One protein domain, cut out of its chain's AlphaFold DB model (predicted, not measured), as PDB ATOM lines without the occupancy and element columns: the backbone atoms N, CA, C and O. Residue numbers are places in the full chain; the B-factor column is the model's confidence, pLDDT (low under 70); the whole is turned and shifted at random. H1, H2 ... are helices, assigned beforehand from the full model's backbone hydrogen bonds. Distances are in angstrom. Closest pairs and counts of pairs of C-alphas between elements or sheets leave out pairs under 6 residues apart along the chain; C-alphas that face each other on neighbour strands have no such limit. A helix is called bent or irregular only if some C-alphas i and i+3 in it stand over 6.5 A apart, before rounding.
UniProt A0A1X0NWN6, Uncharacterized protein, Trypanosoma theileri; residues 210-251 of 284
ATOM      1  N   GLU A 210      29.473  18.656 -38.464       94.12
ATOM      2  CA  GLU A 210      28.990  17.273 -38.488       94.12
ATOM      3  C   GLU A 210      29.566  16.471 -37.316       94.12
ATOM      4  O   GLU A 210      28.825  15.773 -36.627       94.12
ATOM      5  N   MET A 211      30.849  16.660 -36.998       93.94
ATOM      6  CA  MET A 211      31.475  16.066 -35.814       93.94
ATOM      7  C   MET A 211      30.780  16.508 -34.525       93.94
ATOM      8  O   MET A 211      30.448  15.671 -33.686       93.94
ATOM      9  N   ARG A 212      30.459  17.804 -34.400       93.50
ATOM     10  CA  ARG A 212      29.694  18.322 -33.255       93.50
ATOM     11  C   ARG A 212      28.297  17.695 -33.172       93.50
ATOM     12  O   ARG A 212      27.836  17.361 -32.081       93.50
ATOM     13  N   ARG A 213      27.615  17.524 -34.309       95.75
ATOM     14  CA  ARG A 213      26.285  16.893 -34.375       95.75
ATOM     15  C   ARG A 213      26.340  15.429 -33.932       95.75
ATOM     16  O   ARG A 213      25.507  15.001 -33.132       95.75
ATOM     17  N   LEU A 214      27.323  14.679 -34.426       97.06
ATOM     18  CA  LEU A 214      27.529  13.274 -34.077       97.06
ATOM     19  C   LEU A 214      27.875  13.099 -32.600       97.06
ATOM     20  O   LEU A 214      27.331  12.204 -31.957       97.06
ATOM     21  N   GLU A 215      28.707  13.974 -32.044       95.06
ATOM     22  CA  GLU A 215      29.041  13.955 -30.620       95.06
ATOM     23  C   GLU A 215      27.793  14.154 -29.748       95.06
ATOM     24  O   GLU A 215      27.531  13.362 -28.840       95.06
ATOM     25  N   GLN A 216      26.955  15.142 -30.074       91.00
ATOM     26  CA  GLN A 216      25.694  15.372 -29.362       91.00
ATOM     27  C   GLN A 216      24.743  14.174 -29.476       91.00
ATOM     28  O   GLN A 216      24.105  13.782 -28.495       91.00
ATOM     29  N   GLN A 217      24.646  13.567 -30.661       93.75
ATOM     30  CA  GLN A 217      23.812  12.385 -30.871       93.75
ATOM     31  C   GLN A 217      24.337  11.178 -30.081       93.75
ATOM     32  O   GLN A 217      23.550  10.477 -29.442       93.75
ATOM     33  N   HIS A 218      25.653  10.962 -30.070       92.50
ATOM     34  CA  HIS A 218      26.294   9.905 -29.296       92.50
ATOM     35  C   HIS A 218      26.031  10.076 -27.799       92.50
ATOM     36  O   HIS A 218      25.595   9.130 -27.149       92.50
ATOM     37  N   GLN A 219      26.203  11.287 -27.265       85.38
ATOM     38  CA  GLN A 219      25.938  11.576 -25.855       85.38
ATOM     39  C   GLN A 219      24.483  11.272 -25.470       85.38
ATOM     40  O   GLN A 219      24.239  10.647 -24.435       85.38
ATOM     41  N   ARG A 220      23.512  11.645 -26.314       82.50
ATOM     42  CA  ARG A 220      22.087  11.340 -26.084       82.50
ATOM     43  C   ARG A 220      21.817   9.837 -26.066       82.50
ATOM     44  O   ARG A 220      21.176   9.333 -25.144       82.50
ATOM     45  N   LEU A 221      22.319   9.111 -27.066       87.88
ATOM     46  CA  LEU A 221      22.121   7.663 -27.166       87.88
ATOM     47  C   LEU A 221      22.810   6.912 -26.025       87.88
ATOM     48  O   LEU A 221      22.213   6.010 -25.443       87.88
ATOM     49  N   TYR A 222      24.029   7.317 -25.670       84.50
ATOM     50  CA  TYR A 222      24.788   6.748 -24.564       84.50
ATOM     51  C   TYR A 222      24.051   6.906 -23.229       84.50
ATOM     52  O   TYR A 222      23.885   5.927 -22.502       84.50
ATOM     53  N   ARG A 223      23.521   8.102 -22.933       77.12
ATOM     54  CA  ARG A 223      22.722   8.346 -21.718       77.12
ATOM     55  C   ARG A 223      21.477   7.459 -21.667       77.12
ATOM     56  O   ARG A 223      21.210   6.836 -20.641       77.12
ATOM     57  N   ARG A 224      20.752   7.335 -22.784       79.19
ATOM     58  CA  ARG A 224      19.582   6.446 -22.876       79.19
ATOM     59  C   ARG A 224      19.962   4.980 -22.661       79.19
ATOM     60  O   ARG A 224      19.260   4.271 -21.944       79.19
ATOM     61  N   ALA A 225      21.061   4.528 -23.262       81.00
ATOM     62  CA  ALA A 225      21.545   3.160 -23.113       81.00
ATOM     63  C   ALA A 225      21.946   2.854 -21.663       81.00
ATOM     64  O   ALA A 225      21.541   1.822 -21.131       81.00
ATOM     65  N   LEU A 226      22.659   3.770 -20.999       80.81
ATOM     66  CA  LEU A 226      22.991   3.648 -19.577       80.81
ATOM     67  C   LEU A 226      21.743   3.547 -18.702       80.81
ATOM     68  O   LEU A 226      21.698   2.721 -17.794       80.81
ATOM     69  N   TYR A 227      20.718   4.348 -18.994       75.69
ATOM     70  CA  TYR A 227      19.465   4.309 -18.250       75.69
ATOM     71  C   TYR A 227      18.748   2.959 -18.391       75.69
ATOM     72  O   TYR A 227      18.360   2.357 -17.390       75.69
ATOM     73  N   VAL A 228      18.613   2.449 -19.620       79.88
ATOM     74  CA  VAL A 228      18.024   1.121 -19.868       79.88
ATOM     75  C   VAL A 228      18.837   0.039 -19.162       79.88
ATOM     76  O   VAL A 228      18.263  -0.819 -18.491       79.88
ATOM     77  N   LEU A 229      20.168   0.116 -19.240       81.00
ATOM     78  CA  LEU A 229      21.055  -0.828 -18.570       81.00
ATOM     79  C   LEU A 229      20.833  -0.816 -17.052       81.00
ATOM     80  O   LEU A 229      20.654  -1.879 -16.459       81.00
ATOM     81  N   GLN A 230      20.736   0.365 -16.441       80.50
ATOM     82  CA  GLN A 230      20.467   0.520 -15.011       80.50
ATOM     83  C   GLN A 230      19.086  -0.020 -14.604       80.50
ATOM     84  O   GLN A 230      18.941  -0.549 -13.503       80.50
ATOM     85  N   GLN A 231      18.073   0.084 -15.471       75.81
ATOM     86  CA  GLN A 231      16.764  -0.523 -15.217       75.81
ATOM     87  C   GLN A 231      16.810  -2.054 -15.289       75.81
ATOM     88  O   GLN A 231      16.217  -2.721 -14.440       75.81
ATOM     89  N   THR A 232      17.500  -2.610 -16.289       73.44
ATOM     90  CA  THR A 232      17.618  -4.069 -16.473       73.44
ATOM     91  C   THR A 232      18.496  -4.726 -15.411       73.44
ATOM     92  O   THR A 232      18.193  -5.818 -14.931       73.44
ATOM     93  N   HIS A 233      19.560  -4.038 -15.008       79.06
ATOM     94  CA  HIS A 233      20.571  -4.518 -14.081       79.06
ATOM     95  C   HIS A 233      20.883  -3.405 -13.080       79.06
ATOM     96  O   HIS A 233      21.900  -2.719 -13.215       79.06
ATOM     97  N   PRO A 234      20.008  -3.191 -12.078       73.56
ATOM     98  CA  PRO A 234      20.293  -2.221 -11.034       73.56
ATOM     99  C   PRO A 234      21.580  -2.645 -10.332       73.56
ATOM    100  O   PRO A 234      21.695  -3.796  -9.905       73.56
ATOM    101  N   ASP A 235      22.541  -1.724 -10.241       73.88
ATOM    102  CA  ASP A 235      23.845  -1.996  -9.640       73.88
ATOM    103  C   ASP A 235      23.651  -2.657  -8.262       73.88
ATOM    104  O   ASP A 235      23.053  -2.041  -7.374       73.88
ATOM    105  N   PRO A 236      24.121  -3.897  -8.039       62.12
ATOM    106  CA  PRO A 236      23.949  -4.561  -6.752       62.12
ATOM    107  C   PRO A 236      24.630  -3.796  -5.605       62.12
ATOM    108  O   PRO A 236      24.247  -3.963  -4.443       62.12
ATOM    109  N   TRP A 237      25.577  -2.911  -5.927       62.16
ATOM    110  CA  TRP A 237      26.313  -2.082  -4.982       62.16
ATOM    111  C   TRP A 237      25.604  -0.762  -4.655       62.16
ATOM    112  O   TRP A 237      25.966  -0.113  -3.670       62.16
ATOM    113  N   CYS A 238      24.522  -0.406  -5.367       63.84
ATOM    114  CA  CYS A 238      23.741   0.807  -5.092       63.84
ATOM    115  C   CYS A 238      23.164   0.844  -3.666       63.84
ATOM    116  O   CYS A 238      22.901   1.915  -3.126       63.84
ATOM    117  N   ARG A 239      22.998  -0.323  -3.027       62.62
ATOM    118  CA  ARG A 239      22.503  -0.455  -1.646       62.62
ATOM    119  C   ARG A 239      23.546  -0.107  -0.587       62.62
ATOM    120  O   ARG A 239      23.177   0.141   0.556       62.62
ATOM    121  N   PHE A 240      24.825  -0.132  -0.952       62.34
ATOM    122  CA  PHE A 240      25.942   0.116  -0.041       62.34
ATOM    123  C   PHE A 240      26.542   1.511  -0.218       62.34
ATOM    124  O   PHE A 240      27.350   1.935   0.607       62.34
ATOM    125  N   GLN A 241      26.142   2.239  -1.262       59.22
ATOM    126  CA  GLN A 241      26.576   3.612  -1.469       59.22
ATOM    127  C   GLN A 241      25.612   4.597  -0.787       59.22
ATOM    128  O   GLN A 241      24.395   4.482  -0.951       59.22
ATOM    129  N   PRO A 242      26.125   5.576  -0.017       55.84
ATOM    130  CA  PRO A 242      25.306   6.640   0.548       55.84
ATOM    131  C   PRO A 242      24.530   7.347  -0.567       55.84
ATOM    132  O   PRO A 242      25.126   7.763  -1.561       55.84
ATOM    133  N   SER A 243      23.219   7.526  -0.394       54.44
ATOM    134  CA  SER A 243      22.326   8.127  -1.402       54.44
ATOM    135  C   SER A 243      22.790   9.499  -1.911       54.44
ATOM    136  O   SER A 243      22.462   9.880  -3.029       54.44
ATOM    137  N   LEU A 244      23.601  10.215  -1.123       54.53
ATOM    138  CA  LEU A 244      24.209  11.489  -1.508       54.53
ATOM    139  C   LEU A 244      25.162  11.395  -2.708       54.53
ATOM    140  O   LEU A 244      25.335  12.396  -3.399       54.53
ATOM    141  N   TYR A 245      25.795  10.246  -2.957       52.78
ATOM    142  CA  TYR A 245      26.806  10.117  -4.011       52.78
ATOM    143  C   TYR A 245      26.191  10.246  -5.414       52.78
ATOM    144  O   TYR A 245      26.716  10.966  -6.260       52.78
ATOM    145  N   TYR A 246      25.022   9.636  -5.627       51.66
ATOM    146  CA  TYR A 246      24.307   9.712  -6.903       51.66
ATOM    147  C   TYR A 246      23.585  11.049  -7.099       51.66
ATOM    148  O   TYR A 246      23.616  11.590  -8.201       51.66
ATOM    149  N   ASP A 247      23.004  11.619  -6.037       51.88
ATOM    150  CA  ASP A 247      22.287  12.901  -6.126       51.88
ATOM    151  C   ASP A 247      23.226  14.093  -6.397       51.88
ATOM    152  O   ASP A 247      22.809  15.074  -7.008       51.88
ATOM    153  N   THR A 248      24.495  14.028  -5.968       52.09
ATOM    154  CA  THR A 248      25.450  15.144  -6.136       52.09
ATOM    155  C   THR A 248      26.370  15.007  -7.347       52.09
ATOM    156  O   THR A 248      26.717  16.028  -7.936       52.09
ATOM    157  N   GLN A 249      26.757  13.788  -7.746       49.75
ATOM    158  CA  GLN A 249      27.656  13.580  -8.896       49.75
ATOM    159  C   GLN A 249      26.937  13.211 -10.199       49.75
ATOM    160  O   GLN A 249      27.539  13.317 -11.265       49.75
ATOM    161  N   MET A 250      25.657  12.823 -10.150       48.41
ATOM    162  CA  MET A 250      24.842  12.548 -11.344       48.41
ATOM    163  C   MET A 250      23.483  13.283 -11.357       48.41
ATOM    164  O   MET A 250      22.456  12.668 -11.658       48.41
ATOM    165  N   PRO A 251      23.436  14.608 -11.106       48.88
ATOM    166  CA  PRO A 251      22.183  15.370 -11.152       48.88
ATOM    167  C   PRO A 251      21.529  15.373 -12.549       48.88
ATOM    168  O   PRO A 251      20.313  15.504 -12.662       48.88
TER     169      PRO A 251
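AT A GLANCE: This is residues 210 to 251 of the 284 residues of an uncharacterized protein of Trypanosoma theileri (UniProt A0A1X0NWN6). The model is an open hook: one long straight helix, H1, is the shaft, and after Thr 232 the backbone swings round through the very short helix H2 and turns back into the short helix H3, which points roughly back toward the side where H1 begins. The space between H1 and H3 is open, and none of the three helices touches another. The printed part has 42 residues, with the named helices H1, H2 and H3 in that order along it and no named strand, and the class is all helix. The whole is only just loose, close to extended, with a radius of gyration of the C-alphas of 13.7 A. Its outline is flat, with spans of 42 by 23 by 10 A.

HOW THE PARTS SIT: H1, residues 210 to 232, stands free along its whole length, as part of the free stretch of residues 210 to 237. A tight link of 3 residues joins it to H2, residues 236 to 239. H1 and H2 are apart. A second tight link, of 4 residues, leads from H2 to H3, residues 244 to 249. H2 and H3 are apart, and so are H1 and H3. Residues 239 to 245 also stand free. In the backbones of H1 and H3 every pair of O i and N i+4 is within hydrogen-bond range. H2, with 4 residues, is too short for such a pair, and its 1 pair of O i and N i+3 is not within range.

IN THESE COORDINATES: H1 begins at the C-alpha of Glu 210, (28.990, 17.273, -38.488), and ends at the C-alpha of Thr 232, (17.618, -4.069, -16.473), with 32.7 A from first to last C-alpha. Along it x and y fall while z rises. H2 runs from Pro 236 to Arg 239 and is only just irregular: C-alphas 236 and 239 are 6.7 A apart, and its line is a rough one. From Leu 244 to Gln 249, H3 measures 8.4 A. Its last C-alpha stands at (27.656, 13.580, -8.896), and from its first C-alpha to this one x and y rise while z falls.

THE WHOLE: The two C-alphas farthest apart are those of Glu 210 and Phe 240, at 42.2 A, and the first and last printed C-alphas, of Glu 210 and Pro 251, are 28.2 A apart. The printed part has no cut, and neither link is long. The mean pLDDT of the printed part is 73.6. Confidence is low, under 70, in residues 236 to 251. The mean pLDDT is 86 in H1, 63 in H2 and 52 in H3.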